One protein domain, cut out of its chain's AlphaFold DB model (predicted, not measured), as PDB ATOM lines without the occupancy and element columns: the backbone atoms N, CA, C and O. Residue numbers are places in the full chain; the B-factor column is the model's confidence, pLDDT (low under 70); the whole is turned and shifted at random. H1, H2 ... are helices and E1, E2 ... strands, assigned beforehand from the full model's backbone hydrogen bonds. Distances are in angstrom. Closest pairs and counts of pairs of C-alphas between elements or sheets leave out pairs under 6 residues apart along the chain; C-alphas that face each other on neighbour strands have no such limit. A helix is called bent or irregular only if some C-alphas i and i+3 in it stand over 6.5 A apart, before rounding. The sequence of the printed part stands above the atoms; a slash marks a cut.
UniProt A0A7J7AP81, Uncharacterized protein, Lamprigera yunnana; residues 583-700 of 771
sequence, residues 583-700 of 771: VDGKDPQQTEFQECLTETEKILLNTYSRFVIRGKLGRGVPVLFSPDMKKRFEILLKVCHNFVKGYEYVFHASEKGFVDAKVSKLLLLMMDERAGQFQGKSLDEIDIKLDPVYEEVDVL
ATOM      1  N   VAL A 583     104.517  -3.983  89.147       45.72
ATOM      2  CA  VAL A 583     105.165  -3.980  87.835       45.72
ATOM      3  C   VAL A 583     105.769  -2.606  87.570       45.72
ATOM      4  O   VAL A 583     105.162  -1.759  86.917       45.72
ATOM      5  N   ASP A 584     106.978  -2.410  88.097       45.47
ATOM      6  CA  ASP A 584     107.784  -1.184  88.025       45.47
ATOM      7  C   ASP A 584     108.304  -0.895  86.596       45.47
ATOM      8  O   ASP A 584     109.511  -0.848  86.351       45.47
ATOM      9  N   GLY A 585     107.398  -0.766  85.619       53.09
ATOM     10  CA  GLY A 585     107.637  -0.282  84.249       53.09
ATOM     11  C   GLY A 585     108.570  -1.105  83.346       53.09
ATOM     12  O   GLY A 585     108.733  -0.754  82.183       53.09
ATOM     13  N   LYS A 586     109.191  -2.177  83.852       52.47
ATOM     14  CA  LYS A 586     110.333  -2.873  83.217       52.47
ATOM     15  C   LYS A 586     109.995  -4.140  82.421       52.47
ATOM     16  O   LYS A 586     110.908  -4.827  81.969       52.47
ATOM     17  N   ASP A 587     108.716  -4.452  82.222       72.06
ATOM     18  CA  ASP A 587     108.324  -5.472  81.243       72.06
ATOM     19  C   ASP A 587     108.591  -4.941  79.819       72.06
ATOM     20  O   ASP A 587     108.023  -3.908  79.458       72.06
ATOM     21  N   PRO A 588     109.357  -5.633  78.955       71.69
ATOM     22  CA  PRO A 588     109.647  -5.143  77.601       71.69
ATOM     23  C   PRO A 588     108.404  -5.078  76.690       71.69
ATOM     24  O   PRO A 588     108.360  -4.308  75.740       71.69
ATOM     25  N   GLN A 589     107.336  -5.815  77.015       68.62
ATOM     26  CA  GLN A 589     106.034  -5.670  76.341       68.62
ATOM     27  C   GLN A 589     105.284  -4.387  76.750       68.62
ATOM     28  O   GLN A 589     104.305  -4.007  76.111       68.62
ATOM     29  N   GLN A 590     105.715  -3.715  77.823       73.31
ATOM     30  CA  GLN A 590     105.185  -2.416  78.229       73.31
ATOM     31  C   GLN A 590     105.997  -1.252  77.655       73.31
ATOM     32  O   GLN A 590     105.409  -0.191  77.462       73.31
ATOM     33  N   THR A 591     107.279  -1.433  77.314       81.06
ATOM     34  CA  THR A 591     108.069  -0.384  76.643       81.06
ATOM     35  C   THR A 591     107.585  -0.146  75.213       81.06
ATOM     36  O   THR A 591     107.304   0.998  74.881       81.06
ATOM     37  N   GLU A 592     107.317  -1.196  74.424       84.62
ATOM     38  CA  GLU A 592     106.668  -1.058  73.099       84.62
ATOM     39  C   GLU A 592     105.320  -0.314  73.194       84.62
ATOM     40  O   GLU A 592     105.012   0.577  72.401       84.62
ATOM     41  N   PHE A 593     104.513  -0.640  74.211       84.81
ATOM     42  CA  PHE A 593     103.244   0.044  74.462       84.81
ATOM     43  C   PHE A 593     103.447   1.514  74.863       84.81
ATOM     44  O   PHE A 593     102.688   2.366  74.412       84.81
ATOM     45  N   GLN A 594     104.457   1.829  75.681       86.06
ATOM     46  CA  GLN A 594     104.810   3.207  76.038       86.06
ATOM     47  C   GLN A 594     105.347   3.994  74.839       86.06
ATOM     48  O   GLN A 594     105.005   5.164  74.695       86.06
ATOM     49  N   GLU A 595     106.133   3.394  73.951       92.38
ATOM     50  CA  GLU A 595     106.645   4.063  72.750       92.38
ATOM     51  C   GLU A 595     105.509   4.489  71.810       92.38
ATOM     52  O   GLU A 595     105.483   5.646  71.387       92.38
ATOM     53  N   CYS A 596     104.509   3.626  71.604       94.44
ATOM     54  CA  CYS A 596     103.313   3.905  70.796       94.44
ATOM     55  C   CYS A 596     102.378   5.006  71.343       94.44
ATOM     56  O   CYS A 596     101.470   5.426  70.626       94.44
ATOM     57  N   LEU A 597     102.539   5.450  72.594       93.81
ATOM     58  CA  LEU A 597     101.641   6.424  73.228       93.81
ATOM     59  C   LEU A 597     102.087   7.870  73.010       93.81
ATOM     60  O   LEU A 597     103.277   8.198  73.067       93.81
ATOM     61  N   THR A 598     101.120   8.768  72.848       97.25
ATOM     62  CA  THR A 598     101.373  10.213  72.789       97.25
ATOM     63  C   THR A 598     101.871  10.762  74.133       97.25
ATOM     64  O   THR A 598     101.696  10.152  75.190       97.25
ATOM     65  N   GLU A 599     102.505  11.935  74.121       96.25
ATOM     66  CA  GLU A 599     103.025  12.581  75.339       96.25
ATOM     67  C   GLU A 599     101.917  12.887  76.360       96.25
ATOM     68  O   GLU A 599     102.106  12.706  77.563       96.25
ATOM     69  N   THR A 600     100.725  13.261  75.891       95.69
ATOM     70  CA  THR A 600      99.546  13.470  76.741       95.69
ATOM     71  C   THR A 600      99.051  12.164  77.365       95.69
ATOM     72  O   THR A 600      98.728  12.144  78.550       95.69
ATOM     73  N   GLU A 601      99.052  11.050  76.629       93.25
ATOM     74  CA  GLU A 601      98.714   9.731  77.182       93.25
ATOM     75  C   GLU A 601      99.771   9.216  78.172       93.25
ATOM     76  O   GLU A 601      99.413   8.591  79.171       93.25
ATOM     77  N   LYS A 602     101.056   9.524  77.954       93.56
ATOM     78  CA  LYS A 602     102.143   9.264  78.917       93.56
ATOM     79  C   LYS A 602     101.921  10.033  80.223       93.56
ATOM     80  O   LYS A 602     101.995   9.442  81.297       93.56
ATOM     81  N   ILE A 603     101.561  11.315  80.146       94.56
ATOM     82  CA  ILE A 603     101.198  12.128  81.320       94.56
ATOM     83  C   ILE A 603      99.961  11.548  82.033       94.56
ATOM     84  O   ILE A 603      99.949  11.455  83.262       94.56
ATOM     85  N   LEU A 604      98.945  11.093  81.290       91.44
ATOM     86  CA  LEU A 604      97.763  10.438  81.866       91.44
ATOM     87  C   LEU A 604      98.104   9.103  82.551       91.44
ATOM     88  O   LEU A 604      97.608   8.839  83.640       91.44
ATOM     89  N   LEU A 605      98.981   8.277  81.984       89.75
ATOM     90  CA  LEU A 605      99.388   7.009  82.607       89.75
ATOM     91  C   LEU A 605     100.333   7.188  83.802       89.75
ATOM     92  O   LEU A 605     100.327   6.350  84.700       89.75
ATOM     93  N   ASN A 606     101.079   8.292  83.860       91.19
ATOM     94  CA  ASN A 606     101.860   8.667  85.041       91.19
ATOM     95  C   ASN A 606     100.988   9.255  86.168       91.19
ATOM     96  O   ASN A 606     101.386   9.217  87.330       91.19
ATOM     97  N   THR A 607      99.803   9.797  85.853       94.88
ATOM     98  CA  THR A 607      98.891  10.414  86.838       94.88
ATOM     99  C   THR A 607      97.725   9.515  87.265       94.88
ATOM    100  O   THR A 607      97.191   9.704  88.359       94.88
ATOM    101  N   TYR A 608      97.338   8.516  86.465       95.75
ATOM    102  CA  TYR A 608      96.253   7.576  86.764       95.75
ATOM    103  C   TYR A 608      96.785   6.153  86.969       95.75
ATOM    104  O   TYR A 608      97.489   5.600  86.128       95.75
ATOM    105  N   SER A 609      96.375   5.500  88.059       92.62
ATOM    106  CA  SER A 609      96.749   4.109  88.339       92.62
ATOM    107  C   SER A 609      96.037   3.150  87.375       92.62
ATOM    108  O   SER A 609      94.811   3.015  87.417       92.62
ATOM    109  N   ARG A 610      96.802   2.475  86.508       89.56
ATOM    110  CA  ARG A 610      96.298   1.513  85.514       89.56
ATOM    111  C   ARG A 610      96.127   0.116  86.112       89.56
ATOM    112  O   ARG A 610      97.103  -0.522  86.487       89.56
ATOM    113  N   PHE A 611      94.906  -0.409  86.065       88.88
ATOM    114  CA  PHE A 611      94.592  -1.817  86.321       88.88
ATOM    115  C   PHE A 611      94.128  -2.490  85.025       88.88
ATOM    116  O   PHE A 611      93.464  -1.861  84.208       88.88
ATOM    117  N   VAL A 612      94.469  -3.764  84.802       87.75
ATOM    118  CA  VAL A 612      94.074  -4.497  83.582       87.75
ATOM    119  C   VAL A 612      93.143  -5.649  83.945       87.75
ATOM    120  O   VAL A 612      93.577  -6.669  84.476       87.75
ATOM    121  N   ILE A 613      91.860  -5.488  83.625       90.81
ATOM    122  CA  ILE A 613      90.805  -6.483  83.851       90.81
ATOM    123  C   ILE A 613      90.612  -7.276  82.552       90.81
ATOM    124  O   ILE A 613      90.573  -6.685  81.475       90.81
ATOM    125  N   ARG A 614      90.458  -8.608  82.595       86.00
ATOM    126  CA  ARG A 614      90.084  -9.352  81.377       86.00
ATOM    127  C   ARG A 614      88.651  -9.016  80.951       86.00
ATOM    128  O   ARG A 614      87.700  -9.296  81.675       86.00
ATOM    129  N   GLY A 615      88.507  -8.462  79.752       90.62
ATOM    130  CA  GLY A 615      87.229  -8.252  79.082       90.62
ATOM    131  C   GLY A 615      86.760  -9.476  78.286       90.62
ATOM    132  O   GLY A 615      87.308 -10.578  78.377       90.62
ATOM    133  N   LYS A 616      85.729  -9.267  77.457       84.38
ATOM    134  CA  LYS A 616      85.198 -10.299  76.550       84.38
ATOM    135  C   LYS A 616      86.300 -10.798  75.600       84.38
ATOM    136  O   LYS A 616      87.148 -10.025  75.160       84.38
ATOM    137  N   LEU A 617      86.276 -12.098  75.293       87.25
ATOM    138  CA  LEU A 617      87.332 -12.812  74.549       87.25
ATOM    139  C   LEU A 617      88.716 -12.808  75.239       87.25
ATOM    140  O   LEU A 617      89.732 -13.000  74.580       87.25
ATOM    141  N   GLY A 618      88.773 -12.571  76.554       86.81
ATOM    142  CA  GLY A 618      89.999 -12.662  77.359       86.81
ATOM    143  C   GLY A 618      91.005 -11.520  77.168       86.81
ATOM    144  O   GLY A 618      92.022 -11.493  77.856       86.81
ATOM    145  N   ARG A 619      90.726 -10.561  76.276       87.81
ATOM    146  CA  ARG A 619      91.581  -9.389  76.037       87.81
ATOM    147  C   ARG A 619      91.639  -8.508  77.287       87.81
ATOM    148  O   ARG A 619      90.603  -8.222  77.885       87.81
ATOM    149  N   GLY A 620      92.834  -8.062  77.670       88.69
ATOM    150  CA  GLY A 620      93.012  -7.133  78.787       88.69
ATOM    151  C   GLY A 620      92.441  -5.752  78.462       88.69
ATOM    152  O   GLY A 620      92.916  -5.086  77.546       88.69
ATOM    153  N   VAL A 621      91.437  -5.321  79.221       90.56
ATOM    154  CA  VAL A 621      90.863  -3.974  79.182       90.56
ATOM    155  C   VAL A 621      91.525  -3.148  80.291       90.56
ATOM    156  O   VAL A 621      91.382  -3.498  81.466       90.56
ATOM    157  N   PRO A 622      92.267  -2.076  79.961       88.62
ATOM    158  CA  PRO A 622      92.794  -1.170  80.967       88.62
ATOM    159  C   PRO A 622      91.664  -0.317  81.556       88.62
ATOM    160  O   PRO A 622      90.884   0.294  80.828       88.62
ATOM    161  N   VAL A 623      91.611  -0.251  82.881       92.50
ATOM    162  CA  VAL A 623      90.811   0.690  83.665       92.50
ATOM    163  C   VAL A 623      91.784   1.627  84.374       92.50
ATOM    164  O   VAL A 623      92.766   1.177  84.966       92.50
ATOM    165  N   LEU A 624      91.532   2.931  84.284       94.00
ATOM    166  CA  LEU A 624      92.365   3.969  84.885       94.00
ATOM    167  C   LEU A 624      91.652   4.544  86.111       94.00
ATOM    168  O   LEU A 624      90.551   5.081  85.990       94.00
ATOM    169  N   PHE A 625      92.276   4.456  87.285       94.81
ATOM    170  CA  PHE A 625      91.793   5.115  88.499       94.81
ATOM    171  C   PHE A 625      92.527   6.438  88.714       94.81
ATOM    172  O   PHE A 625      93.757   6.481  88.695       94.81
ATOM    173  N   SER A 626      91.777   7.517  88.950       96.38
ATOM    174  CA  SER A 626      92.375   8.793  89.352       96.38
ATOM    175  C   SER A 626      92.973   8.702  90.766       96.38
ATOM    176  O   SER A 626      92.547   7.847  91.556       96.38
ATOM    177  N   PRO A 627      93.897   9.607  91.146       94.81
ATOM    178  CA  PRO A 627      94.422   9.673  92.511       94.81
ATOM    179  C   PRO A 627      93.320   9.781  93.574       94.81
ATOM    180  O   PRO A 627      93.408   9.155  94.627       94.81
ATOM    181  N   ASP A 628      92.234  10.500  93.277       96.00
ATOM    182  CA  ASP A 628      91.088  10.630  94.183       96.00
ATOM    183  C   ASP A 628      90.251   9.353  94.286       96.00
ATOM    184  O   ASP A 628      89.720   9.061  95.357       96.00
ATOM    185  N   MET A 629      90.139   8.560  93.213       94.00
ATOM    186  CA  MET A 629      89.539   7.226  93.302       94.00
ATOM    187  C   MET A 629      90.407   6.302  94.157       94.00
ATOM    188  O   MET A 629      89.866   5.620  95.025       94.00
ATOM    189  N   LYS A 630      91.737   6.332  93.987       91.31
ATOM    190  CA  LYS A 630      92.666   5.552  94.819       91.31
ATOM    191  C   LYS A 630      92.523   5.915  96.304       91.31
ATOM    192  O   LYS A 630      92.227   5.035  97.105       91.31
ATOM    193  N   LYS A 631      92.585   7.207  96.655       94.31
ATOM    194  CA  LYS A 631      92.352   7.708  98.028       94.31
ATOM    195  C   LYS A 631      90.996   7.265  98.595       94.31
ATOM    196  O   LYS A 631      90.911   6.869  99.753       94.31
ATOM    197  N   ARG A 632      89.925   7.305  97.790       94.12
ATOM    198  CA  ARG A 632      88.587   6.837  98.204       94.12
ATOM    199  C   ARG A 632      88.563   5.334  98.475       94.12
ATOM    200  O   ARG A 632      87.967   4.940  99.472       94.12
ATOM    201  N   PHE A 633      89.214   4.514  97.649       89.19
ATOM    202  CA  PHE A 633      89.346   3.078  97.912       89.19
ATOM    203  C   PHE A 633      90.188   2.804  99.164       89.19
ATOM    204  O   PHE A 633      89.757   2.020 100.000       89.19
ATOM    205  N   GLU A 634      91.314   3.493  99.364       89.00
ATOM    206  CA  GLU A 634      92.130   3.376 100.585       89.00
ATOM    207  C   GLU A 634      91.337   3.726 101.856       89.00
ATOM    208  O   GLU A 634      91.431   3.015 102.857       89.00
ATOM    209  N   ILE A 635      90.524   4.790 101.823       93.44
ATOM    210  CA  ILE A 635      89.609   5.138 102.922       93.44
ATOM    211  C   ILE A 635      88.560   4.037 103.120       93.44
ATOM    212  O   ILE A 635      88.326   3.624 104.253       93.44
ATOM    213  N   LEU A 636      87.946   3.536 102.045       89.81
ATOM    214  CA  LEU A 636      86.912   2.503 102.126       89.81
ATOM    215  C   LEU A 636      87.472   1.198 102.715       89.81
ATOM    216  O   LEU A 636      86.857   0.639 103.615       89.81
ATOM    217  N   LEU A 637      88.669   0.763 102.306       84.94
ATOM    218  CA  LEU A 637      89.353  -0.406 102.873       84.94
ATOM    219  C   LEU A 637      89.661  -0.214 104.372       84.94
ATOM    220  O   LEU A 637      89.291  -1.063 105.183       84.94
ATOM    221  N   LYS A 638      90.228   0.940 104.763       89.56
ATOM    222  CA  LYS A 638      90.473   1.303 106.178       89.56
ATOM    223  C   LYS A 638      89.192   1.343 107.020       89.56
ATOM    224  O   LYS A 638      89.234   1.080 108.220       89.56
ATOM    225  N   VAL A 639      88.056   1.683 106.412       90.56
ATOM    226  CA  VAL A 639      86.742   1.726 107.069       90.56
ATOM    227  C   VAL A 639      86.086   0.341 107.130       90.56
ATOM    228  O   VAL A 639      85.504   0.009 108.160       90.56
ATOM    229  N   CYS A 640      86.209  -0.484 106.087       83.25
ATOM    230  CA  CYS A 640      85.542  -1.787 105.955       83.25
ATOM    231  C   CYS A 640      85.796  -2.701 107.167       83.25
ATOM    232  O   CYS A 640      84.851  -3.189 107.791       83.25
ATOM    233  N   HIS A 641      87.063  -2.814 107.580       78.62
ATOM    234  CA  HIS A 641      87.499  -3.612 108.732       78.62
ATOM    235  C   HIS A 641      86.812  -3.221 110.062       78.62
ATOM    236  O   HIS A 641      86.671  -4.048 110.963       78.62
ATOM    237  N   ASN A 642      86.348  -1.975 110.203       84.88
ATOM    238  CA  ASN A 642      85.650  -1.513 111.407       84.88
ATOM    239  C   ASN A 642      84.153  -1.852 111.405       84.88
ATOM    240  O   ASN A 642      83.570  -2.016 112.475       84.88
ATOM    241  N   PHE A 643      83.535  -1.955 110.225       80.31
ATOM    242  CA  PHE A 643      82.097  -2.198 110.079       80.31
ATOM    243  C   PHE A 643      81.744  -3.679 109.924       80.31
ATOM    244  O   PHE A 643      80.648  -4.071 110.321       80.31
ATOM    245  N   VAL A 644      82.637  -4.503 109.362       77.50
ATOM    246  CA  VAL A 644      82.288  -5.861 108.910       77.50
ATOM    247  C   VAL A 644      83.237  -6.933 109.463       77.50
ATOM    248  O   VAL A 644      83.873  -7.693 108.732       77.50
ATOM    249  N   LYS A 645      83.315  -7.028 110.797       71.12
ATOM    250  CA  LYS A 645      83.993  -8.149 111.469       71.12
ATOM    251  C   LYS A 645      83.338  -9.472 111.053       71.12
ATOM    252  O   LYS A 645      82.150  -9.659 111.289       71.12
ATOM    253  N   GLY A 646      84.116 -10.370 110.451       67.12
ATOM    254  CA  GLY A 646      83.638 -11.668 109.960       67.12
ATOM    255  C   GLY A 646      83.191 -11.700 108.493       67.12
ATOM    256  O   GLY A 646      82.972 -12.791 107.987       67.12
ATOM    257  N   TYR A 647      83.119 -10.562 107.784       59.09
ATOM    258  CA  TYR A 647      82.967 -10.563 106.320       59.09
ATOM    259  C   TYR A 647      83.838  -9.492 105.652       59.09
ATOM    260  O   TYR A 647      83.362  -8.499 105.104       59.09
ATOM    261  N   GLU A 648      85.136  -9.770 105.607       54.62
ATOM    262  CA  GLU A 648      86.174  -9.039 104.856       54.62
ATOM    263  C   GLU A 648      85.843  -8.845 103.347       54.62
ATOM    264  O   GLU A 648      86.428  -8.010 102.661       54.62
ATOM    265  N   TYR A 649      84.842  -9.576 102.842       56.00
ATOM    266  CA  TYR A 649      84.447  -9.694 101.435       56.00
ATOM    267  C   TYR A 649      83.183  -8.885 101.060       56.00
ATOM    268  O   TYR A 649      82.823  -8.822  99.879       56.00
ATOM    269  N   VAL A 650      82.474  -8.283 102.028       52.31
ATOM    270  CA  VAL A 650      81.124  -7.716 101.810       52.31
ATOM    271  C   VAL A 650      81.150  -6.198 101.616       52.31
ATOM    272  O   VAL A 650      80.896  -5.405 102.520       52.31
ATOM    273  N   PHE A 651      81.331  -5.790 100.358       51.53
ATOM    274  CA  PHE A 651      80.773  -4.529  99.868       51.53
ATOM    275  C   PHE A 651      79.250  -4.685  99.832       51.53
ATOM    276  O   PHE A 651      78.703  -5.296  98.915       51.53
ATOM    277  N   HIS A 652      78.580  -4.213 100.885       40.22
ATOM    278  CA  HIS A 652      77.181  -4.541 101.157       40.22
ATOM    279  C   HIS A 652      76.259  -4.110 100.005       40.22
ATOM    280  O   HIS A 652      76.128  -2.924  99.694       40.22
ATOM    281  N   ALA A 653      75.642  -5.093  99.345       41.19
ATOM    282  CA  ALA A 653      74.768  -4.859  98.209       41.19
ATOM    283  C   ALA A 653      73.466  -4.191  98.670       41.19
ATOM    284  O   ALA A 653      72.744  -4.720  99.513       41.19
ATOM    285  N   SER A 654      73.143  -3.039  98.079       35.22
ATOM    286  CA  SER A 654      71.800  -2.462  98.179       35.22
ATOM    287  C   SER A 654      70.775  -3.456  97.616       35.22
ATOM    288  O   SER A 654      71.060  -4.133  96.629       35.22
ATOM    289  N   GLU A 655      69.576  -3.515  98.207       42.94
ATOM    290  CA  GLU A 655      68.537  -4.562  98.051       42.94
ATOM    291  C   GLU A 655      68.045  -4.855  96.611       42.94
ATOM    292  O   GLU A 655      67.140  -5.661  96.410       42.94
ATOM    293  N   LYS A 656      68.583  -4.176  95.593       37.28
ATOM    294  CA  LYS A 656      68.147  -4.241  94.188       37.28
ATOM    295  C   LYS A 656      69.225  -4.689  93.200       37.28
ATOM    296  O   LYS A 656      68.984  -4.644  91.996       37.28
ATOM    297  N   GLY A 657      70.379  -5.157  93.671       38.75
ATOM    298  CA  GLY A 657      71.325  -5.858  92.806       38.75
ATOM    299  C   GLY A 657      72.642  -6.208  93.482       38.75
ATOM    300  O   GLY A 657      73.203  -5.403  94.221       38.75
ATOM    301  N   PHE A 658      73.166  -7.392  93.161       39.31
ATOM    302  CA  PHE A 658      74.554  -7.738  93.447       39.31
ATOM    303  C   PHE A 658      75.470  -6.687  92.805       39.31
ATOM    304  O   PHE A 658      75.564  -6.599  91.581       39.31
ATOM    305  N   VAL A 659      76.189  -5.921  93.627       44.50
ATOM    306  CA  VAL A 659      77.472  -5.363  93.193       44.50
ATOM    307  C   VAL A 659      78.363  -6.587  93.019       44.50
ATOM    308  O   VAL A 659      78.629  -7.274  94.003       44.50
ATOM    309  N   ASP A 660      78.692  -6.924  91.767       53.72
ATOM    310  CA  ASP A 660      79.275  -8.220  91.397       53.72
ATOM    311  C   ASP A 660      80.342  -8.679  92.395       53.72
ATOM    312  O   ASP A 660      81.287  -7.939  92.678       53.72
ATOM    313  N   ALA A 661      80.281  -9.943  92.831       58.72
ATOM    314  CA  ALA A 661      81.324 -10.544  93.671       58.72
ATOM    315  C   ALA A 661      82.730 -10.395  93.050       58.72
ATOM    316  O   ALA A 661      83.735 -10.371  93.753       58.72
ATOM    317  N   LYS A 662      82.797 -10.219  91.723       64.88
ATOM    318  CA  LYS A 662      84.002  -9.901  90.949       64.88
ATOM    319  C   LYS A 662      84.635  -8.547  91.311       64.88
ATOM    320  O   LYS A 662      85.857  -8.439  91.257       64.88
ATOM    321  N   VAL A 663      83.850  -7.544  91.709       68.81
ATOM    322  CA  VAL A 663      84.344  -6.242  92.192       68.81
ATOM    323  C   VAL A 663      84.913  -6.379  93.603       68.81
ATOM    324  O   VAL A 663      86.054  -5.982  93.818       68.81
ATOM    325  N   SER A 664      84.192  -7.019  94.532       69.94
ATOM    326  CA  SER A 664      84.710  -7.303  95.884       69.94
ATOM    327  C   SER A 664      86.004  -8.121  95.833       69.94
ATOM    328  O   SER A 664      86.986  -7.777  96.484       69.94
ATOM    329  N   LYS A 665      86.045  -9.153  94.980       75.00
ATOM    330  CA  LYS A 665      87.218 -10.004  94.733       75.00
ATOM    331  C   LYS A 665      88.406  -9.217  94.167       75.00
ATOM    332  O   LYS A 665      89.536  -9.455  94.576       75.00
ATOM    333  N   LEU A 666      88.170  -8.259  93.265       74.44
ATOM    334  CA  LEU A 666      89.218  -7.366  92.755       74.44
ATOM    335  C   LEU A 666      89.735  -6.411  93.845       74.44
ATOM    336  O   LEU A 666      90.941  -6.201  93.945       74.44
ATOM    337  N   LEU A 667      88.840  -5.859  94.667       74.94
ATOM    338  CA  LEU A 667      89.196  -4.934  95.746       74.94
ATOM    339  C   LEU A 667      89.952  -5.629  96.885       74.94
ATOM    340  O   LEU A 667      90.881  -5.036  97.424       74.94
ATOM    341  N   LEU A 668      89.649  -6.896  97.181       74.75
ATOM    342  CA  LEU A 668      90.431  -7.716  98.112       74.75
ATOM    343  C   LEU A 668      91.853  -7.976  97.586       74.75
ATOM    344  O   LEU A 668      92.827  -7.749  98.294       74.75
ATOM    345  N   LEU A 669      91.995  -8.340  96.305       79.12
ATOM    346  CA  LEU A 669      93.311  -8.494  95.671       79.12
ATOM    347  C   LEU A 669      94.127  -7.190  95.675       79.12
ATOM    348  O   LEU A 669      95.357  -7.239  95.696       79.12
ATOM    349  N   MET A 670      93.463  -6.030  95.640       74.50
ATOM    350  CA  MET A 670      94.106  -4.725  95.816       74.50
ATOM    351  C   MET A 670      94.465  -4.440  97.283       74.50
ATOM    352  O   MET A 670      95.507  -3.839  97.520       74.50
ATOM    353  N   MET A 671      93.647  -4.878  98.245       73.00
ATOM    354  CA  MET A 671      93.904  -4.742  99.687       73.00
ATOM    355  C   MET A 671      95.119  -5.560 100.139       73.00
ATOM    356  O   MET A 671      95.935  -5.066 100.908       73.00
ATOM    357  N   ASP A 672      95.271  -6.773  99.610       78.19
ATOM    358  CA  ASP A 672      96.408  -7.661  99.879       78.19
ATOM    359  C   ASP A 672      97.727  -7.226  99.203       78.19
ATOM    360  O   ASP A 672      98.733  -7.928  99.307       78.19
ATOM    361  N   GLU A 673      97.687  -6.208  98.338       76.06
ATOM    362  CA  GLU A 673      98.689  -5.907  97.294       76.06
ATOM    363  C   GLU A 673      98.954  -7.062  96.286       76.06
ATOM    364  O   GLU A 673      99.667  -6.897  95.292       76.06
ATOM    365  N   ARG A 674      98.309  -8.229  96.459       76.12
ATOM    366  CA  ARG A 674      98.468  -9.443  95.635       76.12
ATOM    367  C   ARG A 674      97.949  -9.311  94.197       76.12
ATOM    368  O   ARG A 674      98.230 -10.195  93.389       76.12
ATOM    369  N   ALA A 675      97.250  -8.234  93.831       75.38
ATOM    370  CA  ALA A 675      96.674  -8.011  92.498       75.38
ATOM    371  C   ALA A 675      97.658  -8.252  91.333       75.38
ATOM    372  O   ALA A 675      97.270  -8.846  90.323       75.38
ATOM    373  N   GLY A 676      98.936  -7.879  91.484       75.31
ATOM    374  CA  GLY A 676      99.976  -8.130  90.473       75.31
ATOM    375  C   GLY A 676     100.173  -9.620  90.144       75.31
ATOM    376  O   GLY A 676     100.382  -9.981  88.989       75.31
ATOM    377  N   GLN A 677      99.982 -10.514  91.122       80.12
ATOM    378  CA  GLN A 677     100.084 -11.974  90.950       80.12
ATOM    379  C   GLN A 677      98.956 -12.565  90.088       80.12
ATOM    380  O   GLN A 677      99.023 -13.728  89.670       80.12
ATOM    381  N   PHE A 678      97.911 -11.781  89.816       79.19
ATOM    382  CA  PHE A 678      96.751 -12.180  89.022       79.19
ATOM    383  C   PHE A 678      96.509 -11.278  87.803       79.19
ATOM    384  O   PHE A 678      95.526 -11.474  87.083       79.19
ATOM    385  N   GLN A 679      97.423 -10.347  87.510       70.38
ATOM    386  CA  GLN A 679      97.375  -9.529  86.303       70.38
ATOM    387  C   GLN A 679      97.313 -10.426  85.056       70.38
ATOM    388  O   GLN A 679      98.117 -11.339  84.872       70.38
ATOM    389  N   GLY A 680      96.310 -10.198  84.207       73.06
ATOM    390  CA  GLY A 680      96.092 -11.005  83.005       73.06
ATOM    391  C   GLY A 680      95.464 -12.390  83.228       73.06
ATOM    392  O   GLY A 680      95.313 -13.116  82.245       73.06
ATOM    393  N   LYS A 681      95.034 -12.765  84.442       79.25
ATOM    394  CA  LYS A 681      94.127 -13.911  84.692       79.25
ATOM    395  C   LYS A 681      92.659 -13.471  84.586       79.25
ATOM    396  O   LYS A 681      92.361 -12.285  84.729       79.25
ATOM    397  N   SER A 682      91.725 -14.380  84.286       74.62
ATOM    398  CA  SER A 682      90.290 -14.037  84.374       74.62
ATOM    399  C   SER A 682      89.812 -14.053  85.826       74.62
ATOM    400  O   SER A 682      90.338 -14.797  86.642       74.62
ATOM    401  N   LEU A 683      88.778 -13.274  86.161       72.69
ATOM    402  CA  LEU A 683      88.189 -13.248  87.513       72.69
ATOM    403  C   LEU A 683      87.666 -14.616  87.995       72.69
ATOM    404  O   LEU A 683      87.525 -14.834  89.200       72.69
ATOM    405  N   ASP A 684      87.427 -15.524  87.050       77.19
ATOM    406  CA  ASP A 684      86.965 -16.894  87.260       77.19
ATOM    407  C   ASP A 684      88.138 -17.903  87.360       77.19
ATOM    408  O   ASP A 684      87.958 -18.989  87.891       77.19
ATOM    409  N   GLU A 685      89.355 -17.535  86.927       78.38
ATOM    410  CA  GLU A 685      90.617 -18.284  87.145       78.38
ATOM    411  C   GLU A 685      91.303 -17.952  88.483       78.38
ATOM    412  O   GLU A 685      92.264 -18.617  88.874       78.38
ATOM    413  N   ILE A 686      90.886 -16.877  89.156       80.44
ATOM    414  CA  ILE A 686      91.512 -16.420  90.402       80.44
ATOM    415  C   ILE A 686      90.880 -17.158  91.585       80.44
ATOM    416  O   ILE A 686      90.005 -16.612  92.254       80.44
ATOM    417  N   ASP A 687      91.317 -18.382  91.866       77.25
ATOM    418  CA  ASP A 687      91.022 -19.016  93.155       77.25
ATOM    419  C   ASP A 687      91.834 -18.331  94.260       77.25
ATOM    420  O   ASP A 687      92.989 -18.664  94.537       77.25
ATOM    421  N   ILE A 688      91.203 -17.341  94.894       77.50
ATOM    422  CA  ILE A 688      91.576 -16.921  96.240       77.50
ATOM    423  C   ILE A 688      91.088 -18.040  97.152       77.50
ATOM    424  O   ILE A 688      89.883 -18.262  97.259       77.50
ATOM    425  N   LYS A 689      92.011 -18.748  97.803       65.69
ATOM    426  CA  LYS A 689      91.644 -19.559  98.960       65.69
ATOM    427  C   LYS A 689      91.234 -18.588 100.062       65.69
ATOM    428  O   LYS A 689      92.100 -17.907 100.603       65.69
ATOM    429  N   LEU A 690      89.936 -18.498 100.346       60.91
ATOM    430  CA  LEU A 690      89.490 -17.964 101.627       60.91
ATOM    431  C   LEU A 690      90.027 -18.918 102.698       60.91
ATOM    432  O   LEU A 690      89.941 -20.138 102.526       60.91
ATOM    433  N   ASP A 691      90.612 -18.384 103.767       54.25
ATOM    434  CA  ASP A 691      91.083 -19.230 104.861       54.25
ATOM    435  C   ASP A 691      89.888 -19.947 105.525       54.25
ATOM    436  O   ASP A 691      88.801 -19.368 105.630       54.25
ATOM    437  N   PRO A 692      90.054 -21.205 105.982       47.50
ATOM    438  CA  PRO A 692      88.949 -22.104 106.351       47.50
ATOM    439  C   PRO A 692      88.183 -21.716 107.630       47.50
ATOM    440  O   PRO A 692      87.352 -22.482 108.105       47.50
ATOM    441  N   VAL A 693      88.390 -20.504 108.153       49.72
ATOM    442  CA  VAL A 693      87.600 -19.891 109.236       49.72
ATOM    443  C   VAL A 693      86.095 -19.907 108.915       49.72
ATOM    444  O   VAL A 693      85.270 -20.008 109.817       49.72
ATOM    445  N   TYR A 694      85.728 -19.866 107.630       51.31
ATOM    446  CA  TYR A 694      84.335 -19.975 107.185       51.31
ATOM    447  C   TYR A 694      83.765 -21.406 107.247       51.31
ATOM    448  O   TYR A 694      82.559 -21.549 107.425       51.31
ATOM    449  N   GLU A 695      84.585 -22.464 107.169       52.06
ATOM    450  CA  GLU A 695      84.090 -23.851 107.281       52.06
ATOM    451  C   GLU A 695      83.627 -24.178 108.713       52.06
ATOM    452  O   GLU A 695      82.682 -24.944 108.895       52.06
ATOM    453  N   GLU A 696      84.225 -23.557 109.738       54.41
ATOM    454  CA  GLU A 696      83.779 -23.715 111.132       54.41
ATOM    455  C   GLU A 696      82.420 -23.043 111.394       54.41
ATOM    456  O   GLU A 696      81.610 -23.583 112.149       54.41
ATOM    457  N   VAL A 697      82.121 -21.917 110.731       57.50
ATOM    458  CA  VAL A 697      80.794 -21.269 110.794       57.50
ATOM    459  C   VAL A 697      79.734 -22.169 110.158       57.50
ATOM    460  O   VAL A 697      78.684 -22.399 110.754       57.50
ATOM    461  N   ASP A 698      80.055 -22.761 109.007       54.25
ATOM    462  CA  ASP A 698      79.202 -23.709 108.283       54.25
ATOM    463  C   ASP A 698      78.888 -24.971 109.122       54.25
ATOM    464  O   ASP A 698      77.833 -25.588 108.961       54.25
ATOM    465  N   VAL A 699      79.785 -25.372 110.031       67.62
ATOM    466  CA  VAL A 699      79.557 -26.457 111.007       67.62
ATOM    467  C   VAL A 699      78.736 -25.979 112.208       67.62
ATOM    468  O   VAL A 699      77.876 -26.721 112.685       67.62
ATOM    469  N   LEU A 700      78.960 -24.751 112.683       68.31
ATOM    470  CA  LEU A 700      78.240 -24.179 113.822       68.31
ATOM    471  C   LEU A 700      76.761 -23.912 113.498       68.31
ATOM    472  O   LEU A 700      75.900 -24.223 114.314       68.31
TER     473      LEU A 700
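AT A GLANCE: This is residues 583 to 700 of the 771 residues of an uncharacterized protein of Lamprigera yunnana (UniProt A0A7J7AP81). A two-stranded hairpin, E1 and E2, stands between two short helices, H1 and H2, and the longest helix, H3, which runs away from the hairpin along the length of a loose, elongated model. H4 comes in about perpendicular to H3, with its last residue near H3, H5 follows it close to E1, and a long link leads to H6 at the far end, where residues 695 to 700 stick out, as residues 586 to 593 do at the other end. The printed part has 118 residues, 70 of them in six named helices and two named strands, in the order H1 H2 E1 E2 H3 H4 H5 H6; the sheet, E1 - E2, is antiparallel, and the class is mostly helix. The whole is loose, with a radius of gyration of the C-alphas of 17.1 A, and only just elongated, spanning 57 by 29 by 29 A.

IN THESE COORDINATES: E1 is residues 609 to 614, 16.6 A long, and E2 is residues 620 to 625, 15.7 A. H3, residues 627 to 643, measures 24.5 A from C-alpha 627 at (94.422, 9.673, 92.511). It is neither bent nor irregular, but only just: C-alphas 638 and 641 are 6.3 A apart. H1 is residues 588 to 595, 10.8 A, beginning at C-alpha 588 at (109.647, -5.143, 77.601), and H2 is residues 599 to 607, 12.4 A. H4 is residues 661 to 671, 15.1 A; H5 is residues 674 to 678, 7.4 A; H6 is residues 693 to 700, 11.3 A, ending at C-alpha 700 at (78.240, -24.179, 113.822).

HOW THE PARTS SIT: The hairpin E1 and E2 is antiparallel at 149 degrees, with N 611 and O 623 2.9 A apart and N 623 and O 611 2.8 A apart, within hydrogen-bond range. H2 and H3 are close but not clearly touching, C-alphas of Thr 607 and Pro 627 being closest at 7.3 A, with a shallow tilt of 20 degrees, the same way. H1 and H2 are close but not clearly touching, closest at the C-alphas of Gln 594 and Lys 602, 7.2 A, at a steep tilt of 54 degrees, opposite ways. H3 and H4 are close but not clearly touching, closest at the C-alphas of Leu 637 and Met 671, 7.0 A, and about perpendicular at 82 degrees. E1 and H5 are near each other. H6 is apart from H3, H4 and H5, among others. Each O i to N i+4 pair is within hydrogen-bond range in H2 and H4, against 2 of 4 in H1, 11 of 13 in H3, 3 of 4 in H6 and 0 of 1 in H5, where 2 of 2 O i to N i+3 pairs are.

THE WHOLE: The C-alphas farthest apart are those of Glu 599 and Leu 700, at 58.7 A. The printed part has no cut. The links H3 to H4, 17 residues, and H5 to H6, 14 residues, are long. The mean pLDDT of the printed part is 75.5, and residues 583 to 586, 589, 646 to 664 and 689 to 700 are under 70.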